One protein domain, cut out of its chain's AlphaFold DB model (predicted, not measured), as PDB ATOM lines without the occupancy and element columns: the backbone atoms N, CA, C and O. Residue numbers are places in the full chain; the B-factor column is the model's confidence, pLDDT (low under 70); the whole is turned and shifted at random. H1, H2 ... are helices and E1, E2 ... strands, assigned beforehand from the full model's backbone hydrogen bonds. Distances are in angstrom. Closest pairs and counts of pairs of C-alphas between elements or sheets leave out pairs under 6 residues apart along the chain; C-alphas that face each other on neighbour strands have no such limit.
ATOM      1  N   ALA A 550      23.014  16.508 -43.413       92.44
ATOM      2  CA  ALA A 550      21.627  16.061 -43.419       92.44
ATOM      3  C   ALA A 550      21.107  15.935 -44.859       92.44
ATOM      4  O   ALA A 550      21.452  16.764 -45.706       92.44
ATOM      5  N   CYS A 551      20.284  14.924 -45.106       91.44
ATOM      6  CA  CYS A 551      19.693  14.641 -46.410       91.44
ATOM      7  C   CYS A 551      18.288  14.058 -46.249       91.44
ATOM      8  O   CYS A 551      17.997  13.400 -45.241       91.44
ATOM      9  N   ASP A 552      17.452  14.291 -47.257       88.50
ATOM     10  CA  ASP A 552      16.144  13.652 -47.410       88.50
ATOM     11  C   ASP A 552      16.185  12.549 -48.490       88.50
ATOM     12  O   ASP A 552      15.475  11.543 -48.376       88.50
ATOM     13  N   ASP A 553      17.051  12.714 -49.500       88.25
ATOM     14  CA  ASP A 553      17.333  11.756 -50.574       88.25
ATOM     15  C   ASP A 553      18.807  11.819 -51.050       88.25
ATOM     16  O   ASP A 553      19.616  12.600 -50.543       88.25
ATOM     17  N   ASP A 554      19.191  10.969 -52.008       89.12
ATOM     18  CA  ASP A 554      20.569  10.909 -52.535       89.12
ATOM     19  C   ASP A 554      21.015  12.165 -53.286       89.12
ATOM     20  O   ASP A 554      22.214  12.428 -53.383       89.12
ATOM     21  N   GLY A 555      20.077  12.957 -53.811       87.88
ATOM     22  CA  GLY A 555      20.370  14.208 -54.505       87.88
ATOM     23  C   GLY A 555      20.964  15.274 -53.584       87.88
ATOM     24  O   GLY A 555      21.646  16.189 -54.056       87.88
ATOM     25  N   ASP A 556      20.764  15.138 -52.273       89.56
ATOM     26  CA  ASP A 556      21.402  15.981 -51.265       89.56
ATOM     27  C   ASP A 556      22.862  15.592 -50.988       89.56
ATOM     28  O   ASP A 556      23.601  16.370 -50.371       89.56
ATOM     29  N   CYS A 557      23.295  14.414 -51.438       91.31
ATOM     30  CA  CYS A 557      24.606  13.853 -51.151       91.31
ATOM     31  C   CYS A 557      25.603  14.035 -52.305       91.31
ATOM     32  O   CYS A 557      25.267  14.423 -53.424       91.31
ATOM     33  N   GLY A 558      26.889  13.855 -51.995       91.06
ATOM     34  CA  GLY A 558      27.969  13.963 -52.973       91.06
ATOM     35  C   GLY A 558      28.106  12.731 -53.871       91.06
ATOM     36  O   GLY A 558      27.400  11.737 -53.737       91.06
ATOM     37  N   GLU A 559      29.074  12.780 -54.782       91.50
ATOM     38  CA  GLU A 559      29.421  11.633 -55.625       91.50
ATOM     39  C   GLU A 559      29.835  10.417 -54.771       91.50
ATOM     40  O   GLU A 559      30.595  10.561 -53.811       91.50
ATOM     41  N   ASN A 560      29.339   9.226 -55.130       91.62
ATOM     42  CA  ASN A 560      29.521   7.958 -54.399       91.62
ATOM     43  C   ASN A 560      28.972   7.955 -52.959       91.62
ATOM     44  O   ASN A 560      29.406   7.156 -52.123       91.62
ATOM     45  N   GLN A 561      28.025   8.844 -52.660       93.75
ATOM     46  CA  GLN A 561      27.364   8.927 -51.364       93.75
ATOM     47  C   GLN A 561      25.878   8.617 -51.493       93.75
ATOM     48  O   GLN A 561      25.271   8.872 -52.529       93.75
ATOM     49  N   VAL A 562      25.304   8.103 -50.412       92.56
ATOM     50  CA  VAL A 562      23.869   7.844 -50.285       92.56
ATOM     51  C   VAL A 562      23.344   8.430 -48.984       92.56
ATOM     52  O   VAL A 562      24.076   8.544 -47.996       92.56
ATOM     53  N   CYS A 563      22.069   8.796 -48.969       92.19
ATOM     54  CA  CYS A 563      21.378   9.233 -47.767       92.19
ATOM     55  C   CYS A 563      20.993   8.051 -46.857       92.19
ATOM     56  O   CYS A 563      19.997   7.361 -47.086       92.19
ATOM     57  N   ALA A 564      21.769   7.795 -45.808       91.19
ATOM     58  CA  ALA A 564      21.457   6.761 -44.831       91.19
ATOM     59  C   ALA A 564      20.388   7.221 -43.833       91.19
ATOM     60  O   ALA A 564      20.538   8.243 -43.158       91.19
ATOM     61  N   CYS A 565      19.321   6.434 -43.710       87.62
ATOM     62  CA  CYS A 565      18.197   6.708 -42.823       87.62
ATOM     63  C   CYS A 565      17.354   5.452 -42.585       87.62
ATOM     64  O   CYS A 565      17.412   4.476 -43.333       87.62
ATOM     65  N   SER A 566      16.531   5.483 -41.538       84.19
ATOM     66  CA  SER A 566      15.615   4.387 -41.229       84.19
ATOM     67  C   SER A 566      14.526   4.233 -42.291       84.19
ATOM     68  O   SER A 566      13.866   5.214 -42.649       84.19
ATOM     69  N   GLY A 567      14.258   2.991 -42.693       79.44
ATOM     70  CA  GLY A 567      13.109   2.636 -43.528       79.44
ATOM     71  C   GLY A 567      13.238   3.047 -44.993       79.44
ATOM     72  O   GLY A 567      12.206   3.128 -45.665       79.44
ATOM     73  N   ARG A 568      14.469   3.311 -45.450       84.50
ATOM     74  CA  ARG A 568      14.813   3.569 -46.850       84.50
ATOM     75  C   ARG A 568      14.769   2.294 -47.677       84.50
ATOM     76  O   ARG A 568      14.161   2.267 -48.741       84.50
ATOM     77  N   TRP A 569      15.406   1.242 -47.173       86.94
ATOM     78  CA  TRP A 569      15.367  -0.070 -47.803       86.94
ATOM     79  C   TRP A 569      14.192  -0.857 -47.242       86.94
ATOM     80  O   TRP A 569      14.083  -1.026 -46.026       86.94
ATOM     81  N   ARG A 570      13.294  -1.315 -48.114       85.75
ATOM     82  CA  ARG A 570      12.109  -2.083 -47.722       85.75
ATOM     83  C   ARG A 570      11.990  -3.350 -48.532       85.75
ATOM     84  O   ARG A 570      12.233  -3.376 -49.737       85.75
ATOM     85  N   TRP A 571      11.575  -4.407 -47.851       84.31
ATOM     86  CA  TRP A 571      11.282  -5.658 -48.514       84.31
ATOM     87  C   TRP A 571      10.023  -5.515 -49.369       84.31
ATOM     88  O   TRP A 571       8.989  -5.041 -48.891       84.31
ATOM     89  N   ASN A 572      10.104  -5.922 -50.635       84.00
ATOM     90  CA  ASN A 572       8.948  -5.988 -51.516       84.00
ATOM     91  C   ASN A 572       8.550  -7.451 -51.745       84.00
ATOM     92  O   ASN A 572       9.182  -8.157 -52.532       84.00
ATOM     93  N   ASP A 573       7.439  -7.863 -51.127       80.06
ATOM     94  CA  ASP A 573       6.883  -9.224 -51.216       80.06
ATOM     95  C   ASP A 573       6.525  -9.660 -52.647       80.06
ATOM     96  O   ASP A 573       6.411 -10.848 -52.934       80.06
ATOM     97  N   THR A 574       6.312  -8.707 -53.559       82.06
ATOM     98  CA  THR A 574       5.940  -8.996 -54.952       82.06
ATOM     99  C   THR A 574       7.163  -9.258 -55.822       82.06
ATOM    100  O   THR A 574       7.111 -10.126 -56.692       82.06
ATOM    101  N   SER A 575       8.253  -8.509 -55.625       78.88
ATOM    102  CA  SER A 575       9.501  -8.736 -56.365       78.88
ATOM    103  C   SER A 575      10.439  -9.727 -55.683       78.88
ATOM    104  O   SER A 575      11.363 -10.188 -56.343       78.88
ATOM    105  N   GLY A 576      10.234 -10.024 -54.395       75.12
ATOM    106  CA  GLY A 576      11.159 -10.828 -53.596       75.12
ATOM    107  C   GLY A 576      12.541 -10.181 -53.499       75.12
ATOM    108  O   GLY A 576      13.552 -10.867 -53.569       75.12
ATOM    109  N   LEU A 577      12.595  -8.845 -53.460       76.81
ATOM    110  CA  LEU A 577      13.846  -8.090 -53.461       76.81
ATOM    111  C   LEU A 577      13.754  -6.928 -52.482       76.81
ATOM    112  O   LEU A 577      12.691  -6.321 -52.318       76.81
ATOM    113  N   CYS A 578      14.901  -6.586 -51.903       80.50
ATOM    114  CA  CYS A 578      15.053  -5.362 -51.144       80.50
ATOM    115  C   CYS A 578      15.034  -4.155 -52.086       80.50
ATOM    116  O   CYS A 578      15.906  -4.026 -52.947       80.50
ATOM    117  N   GLN A 579      14.034  -3.290 -51.949       83.62
ATOM    118  CA  GLN A 579      13.870  -2.099 -52.778       83.62
ATOM    119  C   GLN A 579      14.344  -0.857 -52.033       83.62
ATOM    120  O   GLN A 579      14.089  -0.694 -50.843       83.62
ATOM    121  N   ASP A 580      15.048   0.004 -52.758       83.31
ATOM    122  CA  ASP A 580      15.383   1.348 -52.307       83.31
ATOM    123  C   ASP A 580      14.216   2.280 -52.654       83.31
ATOM    124  O   ASP A 580      13.945   2.525 -53.833       83.31
ATOM    125  N   ASP A 581      13.516   2.779 -51.637       75.50
ATOM    126  CA  ASP A 581      12.409   3.724 -51.816       75.50
ATOM    127  C   ASP A 581      12.908   5.143 -52.163       75.50
ATOM    128  O   ASP A 581      12.101   6.032 -52.441       75.50
ATOM    129  N   GLY A 582      14.228   5.379 -52.142       71.25
ATOM    130  CA  GLY A 582      14.881   6.629 -52.542       71.25
ATOM    131  C   GLY A 582      14.598   7.833 -51.640       71.25
ATOM    132  O   GLY A 582      15.180   8.891 -51.851       71.25
ATOM    133  N   ALA A 583      13.722   7.688 -50.644       72.31
ATOM    134  CA  ALA A 583      13.301   8.748 -49.742       72.31
ATOM    135  C   ALA A 583      13.345   8.283 -48.285       72.31
ATOM    136  O   ALA A 583      12.890   7.188 -47.934       72.31
ATOM    137  N   CYS A 584      13.855   9.148 -47.416       74.88
ATOM    138  CA  CYS A 584      13.967   8.867 -45.996       74.88
ATOM    139  C   CYS A 584      12.647   9.051 -45.238       74.88
ATOM    140  O   CYS A 584      11.924  10.028 -45.418       74.88
ATOM    141  N   ALA A 585      12.348   8.133 -44.310       70.44
ATOM    142  CA  ALA A 585      11.197   8.265 -43.407       70.44
ATOM    143  C   ALA A 585      11.460   9.209 -42.207       70.44
ATOM    144  O   ALA A 585      10.558   9.460 -41.407       70.44
ATOM    145  N   GLY A 586      12.689   9.719 -42.068       73.19
ATOM    146  CA  GLY A 586      13.172  10.602 -41.001       73.19
ATOM    147  C   GLY A 586      14.483  11.298 -41.409       73.19
ATOM    148  O   GLY A 586      14.912  11.114 -42.542       73.19
ATOM    149  N   PRO A 587      15.136  12.083 -40.529       80.44
ATOM    150  CA  PRO A 587      16.347  12.823 -40.892       80.44
ATOM    151  C   PRO A 587      17.486  11.865 -41.259       80.44
ATOM    152  O   PRO A 587      17.946  11.100 -40.407       80.44
ATOM    153  N   GLY A 588      17.928  11.905 -42.516       89.19
ATOM    154  CA  GLY A 588      19.038  11.100 -43.008       89.19
ATOM    155  C   GLY A 588      20.387  11.802 -42.897       89.19
ATOM    156  O   GLY A 588      20.471  13.002 -42.612       89.19
ATOM    157  N   ARG A 589      21.460  11.041 -43.119       93.56
ATOM    158  CA  ARG A 589      22.826  11.564 -43.241       93.56
ATOM    159  C   ARG A 589      23.528  10.995 -44.463       93.56
ATOM    160  O   ARG A 589      23.423   9.803 -44.737       93.56
ATOM    161  N   CYS A 590      24.279  11.836 -45.163       94.31
ATOM    162  CA  CYS A 590      25.098  11.385 -46.280       94.31
ATOM    163  C   CYS A 590      26.257  10.515 -45.786       94.31
ATOM    164  O   CYS A 590      27.029  10.928 -44.917       94.31
ATOM    165  N   VAL A 591      26.391   9.324 -46.367       94.94
ATOM    166  CA  VAL A 591      27.444   8.341 -46.072       94.94
ATOM    167  C   VAL A 591      28.019   7.778 -47.368       94.94
ATOM    168  O   VAL A 591      27.415   7.933 -48.426       94.94
ATOM    169  N   LEU A 592      29.179   7.115 -47.312       95.25
ATOM    170  CA  LEU A 592      29.711   6.408 -48.483       95.25
ATOM    171  C   LEU A 592      28.800   5.235 -48.850       95.25
ATOM    172  O   LEU A 592      28.489   4.413 -47.989       95.25
ATOM    173  N   ALA A 593      28.442   5.127 -50.129       92.75
ATOM    174  CA  ALA A 593      27.622   4.026 -50.632       92.75
ATOM    175  C   ALA A 593      28.271   2.659 -50.355       92.75
ATOM    176  O   ALA A 593      27.612   1.765 -49.830       92.75
ATOM    177  N   SER A 594      29.581   2.547 -50.606       94.38
ATOM    178  CA  SER A 594      30.354   1.323 -50.368       94.38
ATOM    179  C   SER A 594      30.344   0.891 -48.901       94.38
ATOM    180  O   SER A 594      30.269  -0.296 -48.619       94.38
ATOM    181  N   CYS A 595      30.341   1.844 -47.960       95.31
ATOM    182  CA  CYS A 595      30.251   1.526 -46.535       95.31
ATOM    183  C   CYS A 595      28.933   0.829 -46.211       95.31
ATOM    184  O   CYS A 595      28.934  -0.192 -45.533       95.31
ATOM    185  N   VAL A 596      27.811   1.360 -46.711       93.38
ATOM    186  CA  VAL A 596      26.489   0.782 -46.433       93.38
ATOM    187  C   VAL A 596      26.395  -0.639 -46.966       93.38
ATOM    188  O   VAL A 596      25.867  -1.504 -46.278       93.38
ATOM    189  N   GLU A 597      26.894  -0.872 -48.177       90.94
ATOM    190  CA  GLU A 597      26.863  -2.189 -48.816       90.94
ATOM    191  C   GLU A 597      27.748  -3.187 -48.068       90.94
ATOM    192  O   GLU A 597      27.248  -4.184 -47.563       90.94
ATOM    193  N   GLU A 598      29.026  -2.867 -47.877       92.56
ATOM    194  CA  GLU A 598      29.991  -3.796 -47.280       92.56
ATOM    195  C   GLU A 598      29.721  -4.055 -45.784       92.56
ATOM    196  O   GLU A 598      29.961  -5.155 -45.290       92.56
ATOM    197  N   VAL A 599      29.195  -3.074 -45.035       92.62
ATOM    198  CA  VAL A 599      28.773  -3.281 -43.634       92.62
ATOM    199  C   VAL A 599      27.473  -4.089 -43.559       92.62
ATOM    200  O   VAL A 599      27.307  -4.885 -42.634       92.62
ATOM    201  N   ALA A 600      26.552  -3.921 -44.513       89.75
ATOM    202  CA  ALA A 600      25.350  -4.750 -44.573       89.75
ATOM    203  C   ALA A 600      25.699  -6.211 -44.879       89.75
ATOM    204  O   ALA A 600      25.162  -7.099 -44.217       89.75
ATOM    205  N   ASP A 601      26.628  -6.447 -45.807       86.88
ATOM    206  CA  ASP A 601      27.129  -7.781 -46.151       86.88
ATOM    207  C   ASP A 601      27.798  -8.447 -44.939       86.88
ATOM    208  O   ASP A 601      27.447  -9.574 -44.585       86.88
ATOM    209  N   LEU A 602      28.638  -7.703 -44.206       86.50
ATOM    210  CA  LEU A 602      29.240  -8.161 -42.948       86.50
ATOM    211  C   LEU A 602      28.191  -8.632 -41.924       86.50
ATOM    212  O   LEU A 602      28.408  -9.597 -41.194       86.50
ATOM    213  N   TYR A 603      27.061  -7.930 -41.810       86.62
ATOM    214  CA  TYR A 603      25.989  -8.338 -40.899       86.62
ATOM    215  C   TYR A 603      25.171  -9.511 -41.445       86.62
ATOM    216  O   TYR A 603      24.755 -10.375 -40.673       86.62
ATOM    217  N   LEU A 604      24.946  -9.558 -42.756       81.69
ATOM    218  CA  LEU A 604      24.193 -10.615 -43.426       81.69
ATOM    219  C   LEU A 604      24.851 -11.983 -43.272       81.69
ATOM    220  O   LEU A 604      24.175 -12.931 -42.870       81.69
ATOM    221  N   GLU A 605      26.162 -12.064 -43.507       73.50
ATOM    222  CA  GLU A 605      26.957 -13.292 -43.352       73.50
ATOM    223  C   GLU A 605      26.853 -13.899 -41.944       73.50
ATOM    224  O   GLU A 605      27.053 -15.098 -41.760       73.50
ATOM    225  N   ARG A 606      26.496 -13.085 -40.944       70.25
ATOM    226  CA  ARG A 606      26.473 -13.469 -39.527       70.25
ATOM    227  C   ARG A 606      25.088 -13.802 -38.990       70.25
ATOM    228  O   ARG A 606      24.971 -14.541 -38.015       70.25
ATOM    229  N   VAL A 607      24.032 -13.233 -39.573       65.50
ATOM    230  CA  VAL A 607      22.660 -13.400 -39.067       65.50
ATOM    231  C   VAL A 607      21.962 -14.610 -39.689       65.50
ATOM    232  O   VAL A 607      21.107 -15.209 -39.039       65.50
ATOM    233  N   ILE A 608      22.323 -15.002 -40.912       57.72
ATOM    234  CA  ILE A 608      21.598 -16.033 -41.660       57.72
ATOM    235  C   ILE A 608      22.358 -17.357 -41.607       57.72
ATOM    236  O   ILE A 608      23.474 -17.479 -42.110       57.72
ATOM    237  N   ARG A 609      21.739 -18.387 -41.020       55.16
ATOM    238  CA  ARG A 609      22.227 -19.767 -41.167       55.16
ATOM    239  C   ARG A 609      22.050 -20.209 -42.626       55.16
ATOM    240  O   ARG A 609      21.086 -19.771 -43.245       55.16
ATOM    241  N   PRO A 610      22.863 -21.148 -43.145       48.78
ATOM    242  CA  PRO A 610      22.771 -21.625 -44.535       48.78
ATOM    243  C   PRO A 610      21.377 -22.102 -44.996       48.78
ATOM    244  O   PRO A 610      21.150 -22.224 -46.196       48.78
ATOM    245  N   ASP A 611      20.461 -22.353 -44.053       51.25
ATOM    246  CA  ASP A 611      19.140 -22.941 -44.276       51.25
ATOM    247  C   ASP A 611      17.960 -22.003 -43.894       51.25
ATOM    248  O   ASP A 611      16.819 -22.466 -43.841       51.25
ATOM    249  N   GLU A 612      18.199 -20.718 -43.584       55.56
ATOM    250  CA  GLU A 612      17.151 -19.737 -43.224       55.56
ATOM    251  C   GLU A 612      16.912 -18.692 -44.333       55.56
ATOM    252  O   GLU A 612      17.851 -18.217 -44.970       55.56
ATOM    253  N   ASP A 613      15.645 -18.308 -44.552       55.62
ATOM    254  CA  ASP A 613      15.266 -17.303 -45.554       55.62
ATOM    255  C   ASP A 613      15.817 -15.915 -45.163       55.62
ATOM    256  O   ASP A 613      15.314 -15.247 -44.257       55.62
ATOM    257  N   ALA A 614      16.848 -15.472 -45.888       58.12
ATOM    258  CA  ALA A 614      17.617 -14.231 -45.714       58.12
ATOM    259  C   ALA A 614      16.821 -12.910 -45.818       58.12
ATOM    260  O   ALA A 614      17.358 -11.810 -45.676       58.12
ATOM    261  N   GLU A 615      15.540 -12.998 -46.151       68.50
ATOM    262  CA  GLU A 615      14.964 -12.116 -47.157       68.50
ATOM    263  C   GLU A 615      14.419 -10.778 -46.595       68.50
ATOM    264  O   GLU A 615      14.847  -9.729 -47.081       68.50
ATOM    265  N   PRO A 616      13.619 -10.720 -45.506       66.38
ATOM    266  CA  PRO A 616      13.248  -9.440 -44.881       66.38
ATOM    267  C   PRO A 616      14.395  -8.808 -44.077       66.38
ATOM    268  O   PRO A 616      14.520  -7.584 -44.002       66.38
ATOM    269  N   VAL A 617      15.245  -9.651 -43.484       76.00
ATOM    270  CA  VAL A 617      16.325  -9.243 -42.573       76.00
ATOM    271  C   VAL A 617      17.391  -8.437 -43.313       76.00
ATOM    272  O   VAL A 617      17.915  -7.472 -42.764       76.00
ATOM    273  N   ALA A 618      17.651  -8.757 -44.583       77.06
ATOM    274  CA  ALA A 618      18.612  -8.035 -45.410       77.06
ATOM    275  C   ALA A 618      18.323  -6.533 -45.526       77.06
ATOM    276  O   ALA A 618      19.243  -5.717 -45.450       77.06
ATOM    277  N   CYS A 619      17.053  -6.143 -45.665       83.19
ATOM    278  CA  CYS A 619      16.687  -4.730 -45.745       83.19
ATOM    279  C   CYS A 619      16.893  -4.001 -44.422       83.19
ATOM    280  O   CYS A 619      17.396  -2.875 -44.404       83.19
ATOM    281  N   ASP A 620      16.527  -4.638 -43.312       83.88
ATOM    282  CA  ASP A 620      16.706  -4.067 -41.980       83.88
ATOM    283  C   ASP A 620      18.192  -3.923 -41.638       83.88
ATOM    284  O   ASP A 620      18.608  -2.872 -41.145       83.88
ATOM    285  N   LEU A 621      19.012  -4.919 -41.990       86.94
ATOM    286  CA  LEU A 621      20.465  -4.857 -41.842       86.94
ATOM    287  C   LEU A 621      21.084  -3.768 -42.714       86.94
ATOM    288  O   LEU A 621      21.959  -3.054 -42.236       86.94
ATOM    289  N   ARG A 622      20.598  -3.563 -43.944       89.12
ATOM    290  CA  ARG A 622      21.072  -2.471 -44.807       89.12
ATOM    291  C   ARG A 622      20.700  -1.091 -44.262       89.12
ATOM    292  O   ARG A 622      21.537  -0.191 -44.253       89.12
ATOM    293  N   ASN A 623      19.481  -0.926 -43.740       88.56
ATOM    294  CA  ASN A 623      19.094   0.293 -43.020       88.56
ATOM    295  C   ASN A 623      20.000   0.525 -41.799       88.56
ATOM    296  O   ASN A 623      20.456   1.645 -41.574       88.56
ATOM    297  N   HIS A 624      20.272  -0.526 -41.022       90.31
ATOM    298  CA  HIS A 624      21.142  -0.450 -39.851       90.31
ATOM    299  C   HIS A 624      22.586  -0.095 -40.230       90.31
ATOM    300  O   HIS A 624      23.144   0.831 -39.649       90.31
ATOM    301  N   ALA A 625      23.144  -0.743 -41.254       92.06
ATOM    302  CA  ALA A 625      24.464  -0.452 -41.804       92.06
ATOM    303  C   ALA A 625      24.587   1.011 -42.244       92.06
ATOM    304  O   ALA A 625      25.584   1.660 -41.948       92.06
ATOM    305  N   GLY A 626      23.547   1.569 -42.872       91.50
ATOM    306  CA  GLY A 626      23.501   2.992 -43.201       91.50
ATOM    307  C   GLY A 626      23.657   3.890 -41.971       91.50
ATOM    308  O   GLY A 626      24.465   4.818 -41.980       91.50
ATOM    309  N   LEU A 627      22.898   3.609 -40.908       90.75
ATOM    310  CA  LEU A 627      22.964   4.374 -39.660       90.75
ATOM    311  C   LEU A 627      24.329   4.231 -38.972       90.75
ATOM    312  O   LEU A 627      24.868   5.224 -38.493       90.75
ATOM    313  N   GLU A 628      24.907   3.030 -38.971       92.62
ATOM    314  CA  GLU A 628      26.254   2.776 -38.448       92.62
ATOM    315  C   GLU A 628      27.315   3.532 -39.261       92.62
ATOM    316  O   GLU A 628      28.141   4.235 -38.687       92.62
ATOM    317  N   CYS A 629      27.253   3.508 -40.596       94.56
ATOM    318  CA  CYS A 629      28.167   4.246 -41.477       94.56
ATOM    319  C   CYS A 629      28.119   5.771 -41.290       94.56
ATOM    320  O   CYS A 629      29.064   6.472 -41.661       94.56
ATOM    321  N   ALA A 630      27.033   6.297 -40.716       91.94
ATOM    322  CA  ALA A 630      26.892   7.715 -40.400       91.94
ATOM    323  C   ALA A 630      27.611   8.132 -39.105       91.94
ATOM    324  O   ALA A 630      27.756   9.332 -38.852       91.94
ATOM    325  N   GLU A 631      28.044   7.162 -38.300       91.94
ATOM    326  CA  GLU A 631      28.700   7.361 -37.003       91.94
ATOM    327  C   GLU A 631      30.101   6.727 -36.957       91.94
ATOM    328  O   GLU A 631      30.994   7.245 -36.286       91.94
ATOM    329  N   VAL A 632      30.319   5.620 -37.674       94.31
ATOM    330  CA  VAL A 632      31.570   4.860 -37.654       94.31
ATOM    331  C   VAL A 632      32.727   5.689 -38.206       94.31
ATOM    332  O   VAL A 632      32.602   6.396 -39.205       94.31
TER     333      VAL A 632
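Overview. This is residues 550 to 632 of the 652 residues of a protein of Myxococcales bacterium (UniProt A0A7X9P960). What is the main picture? H2 lies in the middle, packed on H1 and on the hairpin E2 E3, while the small sheet E1 E4 sits where H1 begins and H2 ends. What builds it? There are 83 residues, with four named strands, then two named helices; the class is mixed, and each two-stranded sheet is antiparallel. It is compact, radius of gyration of the C-alphas 12.6 A, spanning 39 by 29 by 20 A.

Arrangement. Which strands pair? E4, residues 588 to 592, is antiparallel to E1, residues 561 to 564; N 562 and O 591 are within hydrogen-bond range, 2.9 A. E2, residues 569 to 572, and E3, residues 577 to 580, form an antiparallel hairpin, with N 570 and O 579 within range at 2.9 A. How do the helices stand? H1, residues 593 to 607, and H2, residues 615 to 629, touch at a steep tilt of 50 degrees, opposite ways; their closest C-alphas, Ala 600 and Arg 622, are 4.9 A apart. O i to N i+4 pairs within range number 10 of 11 in H1, 9 of 11 in H2.

Along the chain. Where does E1 begin? C-alpha 561 is at (27.364, 8.927, -51.364). Where does H2, 21.8 A long, end? C-alpha 629 is at (28.167, 4.246, -41.477).

Size, cuts and confidence. Is it cut? The printed part has no cut. Where is confidence low? Residues 607 to 616 are under 70.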